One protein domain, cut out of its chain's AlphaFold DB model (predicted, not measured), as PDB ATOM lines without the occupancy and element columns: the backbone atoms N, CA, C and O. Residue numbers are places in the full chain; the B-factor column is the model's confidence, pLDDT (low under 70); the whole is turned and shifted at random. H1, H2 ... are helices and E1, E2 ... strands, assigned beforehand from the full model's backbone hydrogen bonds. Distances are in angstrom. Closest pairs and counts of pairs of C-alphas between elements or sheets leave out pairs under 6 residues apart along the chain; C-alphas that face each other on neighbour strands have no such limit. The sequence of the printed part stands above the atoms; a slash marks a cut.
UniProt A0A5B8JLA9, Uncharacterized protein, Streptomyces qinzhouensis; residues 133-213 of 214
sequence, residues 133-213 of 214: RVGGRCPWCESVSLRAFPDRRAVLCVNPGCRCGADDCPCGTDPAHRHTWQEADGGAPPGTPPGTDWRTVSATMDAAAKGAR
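AT A GLANCE: This is residues 133 to 213 of the 214 residues of an uncharacterized protein of Streptomyces qinzhouensis (UniProt A0A5B8JLA9). With little regular structure, this domain is mostly long loops round a small three-stranded antiparallel sheet, E1 - E2 - E3, with helix H1 packed mainly by E1. The loop of residues 158 to 179 lies at the end away from H1. The printed part has 81 residues, only 25 in named elements, in chain order E1 E2 E3 H1, class mixed. It is compact, with radius of gyration of the C-alphas 12.6 A and spans 35 by 29 by 22 A.

HOW THE PARTS SIT: Inner strand E2, residues 154 to 157, forms hairpins with E1, residues 146 to 149 (N 147 to O 156, 2.9 A), and E3, residues 180 to 182 (N 155 to O 181, 2.9 A), a meander of successive antiparallel neighbours. H1, residues 198 to 211, is on the sheet; its closest C-alphas with E1 are Met 205 and Ala 148, 6.8 A. Every O i to N i+4 pair in H1 is within hydrogen-bond range.

IN THESE COORDINATES: E1, 10.0 A long, begins at C-alpha 146 (6.892, 32.139, -32.375). E2 is 10.3 A and E3 6.1 A. H1, 19.7 A, ends at C-alpha 211 (-10.232, 30.832, -42.928).

THE WHOLE: The printed part has no cut. Links E2 to E3 and E3 to H1 are long. No printed residue is under 70.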
ATOM      1  N   ARG A 133       0.468  33.780 -35.804       92.19
ATOM      2  CA  ARG A 133       1.321  34.347 -34.756       92.19
ATOM      3  C   ARG A 133       0.905  33.800 -33.391       92.19
ATOM      4  O   ARG A 133      -0.262  33.883 -33.029       92.19
ATOM      5  N   VAL A 134       1.874  33.307 -32.627       91.44
ATOM      6  CA  VAL A 134       1.678  32.964 -31.213       91.44
ATOM      7  C   VAL A 134       2.044  34.182 -30.371       91.44
ATOM      8  O   VAL A 134       2.978  34.918 -30.709       91.44
ATOM      9  N   GLY A 135       1.273  34.428 -29.313       85.12
ATOM     10  CA  GLY A 135       1.578  35.475 -28.343       85.12
ATOM     11  C   GLY A 135       2.929  35.245 -27.656       85.12
ATOM     12  O   GLY A 135       3.408  34.121 -27.592       85.12
ATOM     13  N   GLY A 136       3.527  36.334 -27.166       90.06
ATOM     14  CA  GLY A 136       4.752  36.343 -26.358       90.06
ATOM     15  C   GLY A 136       6.040  35.887 -27.057       90.06
ATOM     16  O   GLY A 136       6.220  36.091 -28.261       90.06
ATOM     17  N   ARG A 137       7.008  35.421 -26.258       94.25
ATOM     18  CA  ARG A 137       8.429  35.293 -26.633       94.25
ATOM     19  C   ARG A 137       8.893  33.843 -26.621       94.25
ATOM     20  O   ARG A 137       8.468  33.050 -25.791       94.25
ATOM     21  N   CYS A 138       9.802  33.512 -27.530       94.25
ATOM     22  CA  CYS A 138      10.481  32.221 -27.526       94.25
ATOM     23  C   CYS A 138      11.268  32.033 -26.216       94.25
ATOM     24  O   CYS A 138      12.029  32.932 -25.866       94.25
ATOM     25  N   PRO A 139      11.166  30.879 -25.534       92.62
ATOM     26  CA  PRO A 139      11.864  30.656 -24.265       92.62
ATOM     27  C   PRO A 139      13.390  30.506 -24.396       92.62
ATOM     28  O   PRO A 139      14.073  30.531 -23.383       92.62
ATOM     29  N   TRP A 140      13.937  30.358 -25.611       93.25
ATOM     30  CA  TRP A 140      15.389  30.197 -25.810       93.25
ATOM     31  C   TRP A 140      16.107  31.430 -26.337       93.25
ATOM     32  O   TRP A 140      17.227  31.700 -25.931       93.25
ATOM     33  N   CYS A 141      15.494  32.172 -27.259       94.12
ATOM     34  CA  CYS A 141      16.112  33.371 -27.840       94.12
ATOM     35  C   CYS A 141      15.368  34.662 -27.497       94.12
ATOM     36  O   CYS A 141      15.688  35.711 -28.049       94.12
ATOM     37  N   GLU A 142      14.305  34.569 -26.692       93.94
ATOM     38  CA  GLU A 142      13.472  35.685 -26.226       93.94
ATOM     39  C   GLU A 142      12.813  36.529 -27.334       93.94
ATOM     40  O   GLU A 142      12.149  37.535 -27.073       93.94
ATOM     41  N   SER A 143      12.923  36.113 -28.595       94.19
ATOM     42  CA  SER A 143      12.345  36.823 -29.732       94.19
ATOM     43  C   SER A 143      10.838  36.570 -29.865       94.19
ATOM     44  O   SER A 143      10.334  35.483 -29.574       94.19
ATOM     45  N   VAL A 144      10.103  37.564 -30.375       94.81
ATOM     46  CA  VAL A 144       8.663  37.503 -30.723       94.81
ATOM     47  C   VAL A 144       8.428  36.830 -32.090       94.81
ATOM     48  O   VAL A 144       7.648  37.274 -32.941       94.81
ATOM     49  N   SER A 145       9.134  35.727 -32.317       94.31
ATOM     50  CA  SER A 145       9.184  34.971 -33.572       94.31
ATOM     51  C   SER A 145       8.494  33.610 -33.480       94.31
ATOM     52  O   SER A 145       8.703  32.762 -34.342       94.31
ATOM     53  N   LEU A 146       7.672  33.371 -32.458       95.56
ATOM     54  CA  LEU A 146       6.892  32.139 -32.375       95.56
ATOM     55  C   LEU A 146       5.750  32.149 -33.390       95.56
ATOM     56  O   LEU A 146       5.031  33.146 -33.546       95.56
ATOM     57  N   ARG A 147       5.607  31.036 -34.103       96.12
ATOM     58  CA  ARG A 147       4.576  30.811 -35.110       96.12
ATOM     59  C   ARG A 147       3.964  29.431 -34.935       96.12
ATOM     60  O   ARG A 147       4.679  28.462 -34.708       96.12
ATOM     61  N   ALA A 148       2.649  29.383 -35.051       94.81
ATOM     62  CA  ALA A 148       1.818  28.198 -35.029       94.81
ATOM     63  C   ALA A 148       1.539  27.741 -36.467       94.81
ATOM     64  O   ALA A 148       1.198  28.557 -37.326       94.81
ATOM     65  N   PHE A 149       1.685  26.440 -36.695       92.75
ATOM     66  CA  PHE A 149       1.550  25.744 -37.972       92.75
ATOM     67  C   PHE A 149       0.393  24.738 -37.844       92.75
ATOM     68  O   PHE A 149       0.577  23.672 -37.242       92.75
ATOM     69  N   PRO A 150      -0.824  25.091 -38.304       89.81
ATOM     70  CA  PRO A 150      -2.034  24.314 -38.054       89.81
ATOM     71  C   PRO A 150      -2.017  22.903 -38.634       89.81
ATOM     72  O   PRO A 150      -2.543  21.986 -38.006       89.81
ATOM     73  N   ASP A 151      -1.401  22.702 -39.798       84.88
ATOM     74  CA  ASP A 151      -1.385  21.394 -40.449       84.88
ATOM     75  C   ASP A 151      -0.337  20.466 -39.822       84.88
ATOM     76  O   ASP A 151      -0.435  19.244 -39.963       84.88
ATOM     77  N   ARG A 152       0.683  21.038 -39.171       87.69
ATOM     78  CA  ARG A 152       1.695  20.312 -38.386       87.69
ATOM     79  C   ARG A 152       1.306  20.127 -36.925       87.69
ATOM     80  O   ARG A 152       1.913  19.292 -36.274       87.69
ATOM     81  N   ARG A 153       0.332  20.893 -36.417       91.44
ATOM     82  CA  ARG A 153      -0.022  20.958 -34.984       91.44
ATOM     83  C   ARG A 153       1.179  21.274 -34.106       91.44
ATOM     84  O   ARG A 153       1.394  20.689 -33.050       91.44
ATOM     85  N   ALA A 154       1.935  22.256 -34.579       93.56
ATOM     86  CA  ALA A 154       3.209  22.614 -34.005       93.56
ATOM     87  C   ALA A 154       3.347  24.119 -33.826       93.56
ATOM     88  O   ALA A 154       2.829  24.914 -34.617       93.56
ATOM     89  N   VAL A 155       4.123  24.511 -32.823       95.62
ATOM     90  CA  VAL A 155       4.684  25.857 -32.731       95.62
ATOM     91  C   VAL A 155       6.187  25.776 -32.945       95.62
ATOM     92  O   VAL A 155       6.832  24.835 -32.493       95.62
ATOM     93  N   LEU A 156       6.746  26.751 -33.662       95.00
ATOM     94  CA  LEU A 156       8.181  26.889 -33.888       95.00
ATOM     95  C   LEU A 156       8.611  28.344 -33.723       95.00
ATOM     96  O   LEU A 156       7.860  29.280 -34.008       95.00
ATOM     97  N   CYS A 157       9.862  28.542 -33.323       94.94
ATOM     98  CA  CYS A 157      10.513  29.839 -33.412       94.94
ATOM     99  C   CYS A 157      11.105  30.019 -34.817       94.94
ATOM    100  O   CYS A 157      12.016  29.287 -35.199       94.94
ATOM    101  N   VAL A 158      10.628  31.009 -35.580       94.06
ATOM    102  CA  VAL A 158      11.116  31.259 -36.953       94.06
ATOM    103  C   VAL A 158      12.388  32.111 -37.013       94.06
ATOM    104  O   VAL A 158      12.862  32.429 -38.099       94.06
ATOM    105  N   ASN A 159      12.964  32.484 -35.864       93.50
ATOM    106  CA  ASN A 159      14.243  33.189 -35.828       93.50
ATOM    107  C   ASN A 159      15.367  32.234 -36.285       93.50
ATOM    108  O   ASN A 159      15.582  31.212 -35.629       93.50
ATOM    109  N   PRO A 160      16.104  32.542 -37.372       90.00
ATOM    110  CA  PRO A 160      17.132  31.652 -37.910       90.00
ATOM    111  C   PRO A 160      18.296  31.397 -36.945       90.00
ATOM    112  O   PRO A 160      18.912  30.335 -37.025       90.00
ATOM    113  N   GLY A 161      18.570  32.322 -36.019       90.94
ATOM    114  CA  GLY A 161      19.602  32.164 -34.989       90.94
ATOM    115  C   GLY A 161      19.146  31.394 -33.746       90.94
ATOM    116  O   GLY A 161      19.962  31.111 -32.880       90.94
ATOM    117  N   CYS A 162      17.859  31.052 -33.626       93.06
ATOM    118  CA  CYS A 162      17.344  30.372 -32.439       93.06
ATOM    119  C   CYS A 162      17.801  28.912 -32.389       93.06
ATOM    120  O   CYS A 162      17.643  28.178 -33.367       93.06
ATOM    121  N   ARG A 163      18.317  28.490 -31.234       93.06
ATOM    122  CA  ARG A 163      18.710  27.118 -30.908       93.06
ATOM    123  C   ARG A 163      18.204  26.807 -29.506       93.06
ATOM    124  O   ARG A 163      18.251  27.687 -28.649       93.06
ATOM    125  N   CYS A 164      17.659  25.613 -29.295       92.00
ATOM    126  CA  CYS A 164      17.285  25.188 -27.952       92.00
ATOM    127  C   CYS A 164      18.513  24.673 -27.195       92.00
ATOM    128  O   CYS A 164      19.547  24.393 -27.797       92.00
ATOM    129  N   GLY A 165      18.389  24.568 -25.873       86.69
ATOM    130  CA  GLY A 165      19.431  23.999 -25.014       86.69
ATOM    131  C   GLY A 165      19.338  22.482 -24.829       86.69
ATOM    132  O   GLY A 165      19.932  21.978 -23.888       86.69
ATOM    133  N   ALA A 166      18.540  21.772 -25.635       87.50
ATOM    134  CA  ALA A 166      18.407  20.320 -25.535       87.50
ATOM    135  C   ALA A 166      19.468  19.633 -26.407       87.50
ATOM    136  O   ALA A 166      19.508  19.861 -27.618       87.50
ATOM    137  N   ASP A 167      20.301  18.799 -25.784       84.31
ATOM    138  CA  ASP A 167      21.461  18.157 -26.420       84.31
ATOM    139  C   ASP A 167      21.076  17.167 -27.531       84.31
ATOM    140  O   ASP A 167      21.841  16.939 -28.466       84.31
ATOM    141  N   ASP A 168      19.878  16.592 -27.451       87.56
ATOM    142  CA  ASP A 168      19.328  15.638 -28.414       87.56
ATOM    143  C   ASP A 168      18.483  16.300 -29.512       87.56
ATOM    144  O   ASP A 168      18.016  15.628 -30.436       87.56
ATOM    145  N   CYS A 169      18.290  17.622 -29.458       88.94
ATOM    146  CA  CYS A 169      17.495  18.313 -30.457       88.94
ATOM    147  C   CYS A 169      18.325  18.612 -31.716       88.94
ATOM    148  O   CYS A 169      19.291  19.384 -31.651       88.94
ATOM    149  N   PRO A 170      17.893  18.158 -32.910       88.44
ATOM    150  CA  PRO A 170      18.634  18.385 -34.149       88.44
ATOM    151  C   PRO A 170      18.818  19.862 -34.505       88.44
ATOM    152  O   PRO A 170      19.664  20.189 -35.333       88.44
ATOM    153  N   CYS A 171      18.058  20.783 -33.894       90.25
ATOM    154  CA  CYS A 171      18.225  22.207 -34.172       90.25
ATOM    155  C   CYS A 171      19.624  22.709 -33.795       90.25
ATOM    156  O   CYS A 171      20.113  23.614 -34.461       90.25
ATOM    157  N   GLY A 172      20.280  22.110 -32.790       86.25
ATOM    158  CA  GLY A 172      21.635  22.477 -32.365       86.25
ATOM    159  C   GLY A 172      22.696  22.227 -33.439       86.25
ATOM    160  O   GLY A 172      23.641  23.004 -33.559       86.25
ATOM    161  N   THR A 173      22.509  21.189 -34.258       87.00
ATOM    162  CA  THR A 173      23.505  20.715 -35.232       87.00
ATOM    163  C   THR A 173      23.110  20.948 -36.690       87.00
ATOM    164  O   THR A 173      23.990  21.066 -37.539       87.00
ATOM    165  N   ASP A 174      21.815  21.033 -37.002       87.94
ATOM    166  CA  ASP A 174      21.294  21.222 -38.358       87.94
ATOM    167  C   ASP A 174      20.660  22.622 -38.528       87.94
ATOM    168  O   ASP A 174      19.573  22.889 -38.003       87.94
ATOM    169  N   PRO A 175      21.281  23.531 -39.311       83.75
ATOM    170  CA  PRO A 175      20.730  24.851 -39.615       83.75
ATOM    171  C   PRO A 175      19.399  24.848 -40.377       83.75
ATOM    172  O   PRO A 175      18.747  25.898 -40.419       83.75
ATOM    173  N   ALA A 176      18.982  23.734 -40.981       85.44
ATOM    174  CA  ALA A 176      17.662  23.580 -41.592       85.44
ATOM    175  C   ALA A 176      16.592  23.174 -40.567       85.44
ATOM    176  O   ALA A 176      15.409  23.466 -40.759       85.44
ATOM    177  N   HIS A 177      16.994  22.569 -39.449       88.38
ATOM    178  CA  HIS A 177      16.081  22.146 -38.404       88.38
ATOM    179  C   HIS A 177      15.785  23.288 -37.425       88.38
ATOM    180  O   HIS A 177      16.637  24.100 -37.054       88.38
ATOM    181  N   ARG A 178      14.531  23.381 -36.989       90.81
ATOM    182  CA  ARG A 178      14.102  24.293 -35.925       90.81
ATOM    183  C   ARG A 178      13.477  23.456 -34.834       90.81
ATOM    184  O   ARG A 178      12.724  22.534 -35.138       90.81
ATOM    185  N   HIS A 179      13.757  23.807 -33.578       92.69
ATOM    186  CA  HIS A 179      13.049  23.173 -32.478       92.69
ATOM    187  C   HIS A 179      11.548  23.356 -32.688       92.69
ATOM    188  O   HIS A 179      11.067  24.463 -32.961       92.69
ATOM    189  N   THR A 180      10.836  22.246 -32.559       93.19
ATOM    190  CA  THR A 180       9.405  22.155 -32.788       93.19
ATOM    191  C   THR A 180       8.742  21.698 -31.504       93.19
ATOM    192  O   THR A 180       9.121  20.672 -30.952       93.19
ATOM    193  N   TRP A 181       7.763  22.459 -31.024       93.62
ATOM    194  CA  TRP A 181       6.887  22.011 -29.948       93.62
ATOM    195  C   TRP A 181       5.636  21.427 -30.583       93.62
ATOM    196  O   TRP A 181       4.866  22.180 -31.191       93.62
ATOM    197  N   GLN A 182       5.459  20.113 -30.479       92.44
ATOM    198  CA  GLN A 182       4.242  19.466 -30.953       92.44
ATOM    199  C   GLN A 182       3.159  19.571 -29.890       92.44
ATOM    200  O   GLN A 182       3.418  19.454 -28.694       92.44
ATOM    201  N   GLU A 183       1.918  19.740 -30.330       91.56
ATOM    202  CA  GLU A 183       0.767  19.616 -29.438       91.56
ATOM    203  C   GLU A 183       0.700  18.225 -28.791       91.56
ATOM    204  O   GLU A 183       0.371  18.100 -27.613       91.56
ATOM    205  N   ALA A 184       1.041  17.186 -29.558       87.62
ATOM    206  CA  ALA A 184       0.960  15.792 -29.132       87.62
ATOM    207  C   ALA A 184       1.932  15.438 -27.995       87.62
ATOM    208  O   ALA A 184       1.632  14.540 -27.211       87.62
ATOM    209  N   ASP A 185       3.052  16.159 -27.878       86.88
ATOM    210  CA  ASP A 185       4.036  15.951 -26.808       86.88
ATOM    211  C   ASP A 185       3.490  16.402 -25.438       86.88
ATOM    212  O   ASP A 185       4.052  16.080 -24.390       86.88
ATOM    213  N   GLY A 186       2.371  17.133 -25.429       79.31
ATOM    214  CA  GLY A 186       1.772  17.689 -24.226       79.31
ATOM    215  C   GLY A 186       2.544  18.890 -23.667       79.31
ATOM    216  O   GLY A 186       3.476  19.420 -24.270       79.31
ATOM    217  N   GLY A 187       2.107  19.369 -22.501       84.94
ATOM    218  CA  GLY A 187       2.680  20.546 -21.841       84.94
ATOM    219  C   GLY A 187       2.067  21.881 -22.275       84.94
ATOM    220  O   GLY A 187       1.094  21.942 -23.027       84.94
ATOM    221  N   ALA A 188       2.616  22.970 -21.733       86.06
ATOM    222  CA  ALA A 188       2.160  24.320 -22.047       86.06
ATOM    223  C   ALA A 188       2.738  24.789 -23.398       86.06
ATOM    224  O   ALA A 188       3.931  24.583 -23.650       86.06
ATOM    225  N   PRO A 189       1.939  25.448 -24.255       89.19
ATOM    226  CA  PRO A 189       2.446  26.021 -25.490       89.19
ATOM    227  C   PRO A 189       3.538  27.067 -25.205       89.19
ATOM    228  O   PRO A 189       3.449  27.839 -24.247       89.19
ATOM    229  N   PRO A 190       4.599  27.116 -26.025       91.56
ATOM    230  CA  PRO A 190       5.720  28.008 -25.772       91.56
ATOM    231  C   PRO A 190       5.313  29.471 -25.965       91.56
ATOM    232  O   PRO A 190       4.569  29.817 -26.883       91.56
ATOM    233  N   GLY A 191       5.856  30.338 -25.110       88.25
ATOM    234  CA  GLY A 191       5.739  31.794 -25.205       88.25
ATOM    235  C   GLY A 191       4.353  32.375 -24.952       88.25
ATOM    236  O   GLY A 191       4.207  33.592 -24.981       88.25
ATOM    237  N   THR A 192       3.348  31.561 -24.654       87.94
ATOM    238  CA  THR A 192       2.014  32.049 -24.303       87.94
ATOM    239  C   THR A 192       1.939  32.525 -22.846       87.94
ATOM    240  O   THR A 192       2.757  32.104 -22.025       87.94
ATOM    241  N   PRO A 193       0.957  33.376 -22.486       86.75
ATOM    242  CA  PRO A 193       0.724  33.763 -21.096       86.75
ATOM    243  C   PRO A 193       0.561  32.552 -20.159       86.75
ATOM    244  O   PRO A 193       0.017  31.529 -20.594       86.75
ATOM    245  N   PRO A 194       0.957  32.661 -18.875       84.75
ATOM    246  CA  PRO A 194       0.710  31.618 -17.883       84.75
ATOM    247  C   PRO A 194      -0.763  31.194 -17.855       84.75
ATOM    248  O   PRO A 194      -1.654  32.038 -17.921       84.75
ATOM    249  N   GLY A 195      -1.015  29.886 -17.777       82.25
ATOM    250  CA  GLY A 195      -2.368  29.322 -17.816       82.25
ATOM    251  C   GLY A 195      -2.957  29.149 -19.220       82.25
ATOM    252  O   GLY A 195      -4.029  28.566 -19.347       82.25
ATOM    253  N   THR A 196      -2.263  29.593 -20.275       87.50
ATOM    254  CA  THR A 196      -2.640  29.230 -21.648       87.50
ATOM    255  C   THR A 196      -2.293  27.769 -21.885       87.50
ATOM    256  O   THR A 196      -1.155  27.353 -21.675       87.50
ATOM    257  N   ASP A 197      -3.272  27.002 -22.343       90.06
ATOM    258  CA  ASP A 197      -3.110  25.605 -22.704       90.06
ATOM    259  C   ASP A 197      -3.095  25.416 -24.225       90.06
ATOM    260  O   ASP A 197      -3.365  26.329 -25.018       90.06
ATOM    261  N   TRP A 198      -2.792  24.188 -24.645       90.12
ATOM    262  CA  TRP A 198      -2.826  23.845 -26.057       90.12
ATOM    263  C   TRP A 198      -4.214  24.017 -26.669       90.12
ATOM    264  O   TRP A 198      -4.289  24.432 -27.820       90.12
ATOM    265  N   ARG A 199      -5.311  23.821 -25.923       88.56
ATOM    266  CA  ARG A 199      -6.677  23.988 -26.457       88.56
ATOM    267  C   ARG A 199      -6.901  25.391 -27.013       88.56
ATOM    268  O   ARG A 199      -7.473  25.540 -28.092       88.56
ATOM    269  N   THR A 200      -6.394  26.407 -26.321       88.00
ATOM    270  CA  THR A 200      -6.514  27.809 -26.736       88.00
ATOM    271  C   THR A 200      -5.751  28.097 -28.035       88.00
ATOM    272  O   THR A 200      -6.296  28.669 -28.988       88.00
ATOM    273  N   VAL A 201      -4.490  27.666 -28.116       89.50
ATOM    274  CA  VAL A 201      -3.668  27.847 -29.327       89.50
ATOM    275  C   VAL A 201      -4.246  27.042 -30.494       89.50
ATOM    276  O   VAL A 201      -4.332  27.536 -31.619       89.50
ATOM    277  N   SER A 202      -4.725  25.838 -30.209       89.94
ATOM    278  CA  SER A 202      -5.363  24.925 -31.149       89.94
ATOM    279  C   SER A 202      -6.632  25.485 -31.767       89.94
ATOM    280  O   SER A 202      -6.791  25.395 -32.983       89.94
ATOM    281  N   ALA A 203      -7.497  26.118 -30.973       88.44
ATOM    282  CA  ALA A 203      -8.684  26.792 -31.488       88.44
ATOM    283  C   ALA A 203      -8.314  27.925 -32.462       88.44
ATOM    284  O   ALA A 203      -8.959  28.100 -33.496       88.44
ATOM    285  N   THR A 204      -7.230  28.656 -32.176       89.44
ATOM    286  CA  THR A 204      -6.722  29.721 -33.057       89.44
ATOM    287  C   THR A 204      -6.155  29.148 -34.359       89.44
ATOM    288  O   THR A 204      -6.445  29.661 -35.441       89.44
ATOM    289  N   MET A 205      -5.382  28.058 -34.276       91.50
ATOM    290  CA  MET A 205      -4.893  27.320 -35.445       91.50
ATOM    291  C   MET A 205      -6.049  26.830 -36.322       91.50
ATOM    292  O   MET A 205      -6.021  27.026 -37.537       91.50
ATOM    293  N   ASP A 206      -7.072  26.231 -35.712       88.75
ATOM    294  CA  ASP A 206      -8.236  25.697 -36.420       88.75
ATOM    295  C   ASP A 206      -9.030  26.822 -37.099       88.75
ATOM    296  O   ASP A 206      -9.431  26.687 -38.254       88.75
ATOM    297  N   ALA A 207      -9.223  27.960 -36.425       87.88
ATOM    298  CA  ALA A 207      -9.872  29.133 -37.006       87.88
ATOM    299  C   ALA A 207      -9.111  29.675 -38.228       87.88
ATOM    300  O   ALA A 207      -9.718  29.906 -39.276       87.88
ATOM    301  N   ALA A 208      -7.786  29.820 -38.126       86.00
ATOM    302  CA  ALA A 208      -6.953  30.293 -39.229       86.00
ATOM    303  C   ALA A 208      -6.934  29.312 -40.410       86.00
ATOM    304  O   ALA A 208      -7.052  29.726 -41.562       86.00
ATOM    305  N   ALA A 209      -6.838  28.010 -40.131       84.94
ATOM    306  CA  ALA A 209      -6.830  26.985 -41.163       84.94
ATOM    307  C   ALA A 209      -8.180  26.887 -41.890       84.94
ATOM    308  O   ALA A 209      -8.197  26.718 -43.107       84.94
ATOM    309  N   LYS A 210      -9.304  27.049 -41.178       84.19
ATOM    310  CA  LYS A 210     -10.632  27.173 -41.800       84.19
ATOM    311  C   LYS A 210     -10.721  28.427 -42.669       84.19
ATOM    312  O   LYS A 210     -11.232  28.353 -43.779       84.19
ATOM    313  N   GLY A 211     -10.224  29.568 -42.184       83.00
ATOM    314  CA  GLY A 211     -10.232  30.832 -42.928       83.00
ATOM    315  C   GLY A 211      -9.409  30.789 -44.218       83.00
ATOM    316  O   GLY A 211      -9.848  31.319 -45.227       83.00
ATOM    317  N   ALA A 212      -8.259  30.111 -44.212       79.56
ATOM    318  CA  ALA A 212      -7.385  29.986 -45.382       79.56
ATOM    319  C   ALA A 212      -7.904  29.019 -46.465       79.56
ATOM    320  O   ALA A 212      -7.329  28.951 -47.549       79.56
ATOM    321  N   ARG A 213      -8.936  28.223 -46.160       75.19
ATOM    322  CA  ARG A 213      -9.451  27.146 -47.028       75.19
ATOM    323  C   ARG A 213     -10.913  27.346 -47.446       75.19
ATOM    324  O   ARG A 213     -11.474  26.451 -48.082       75.19
TER     325      ARG A 213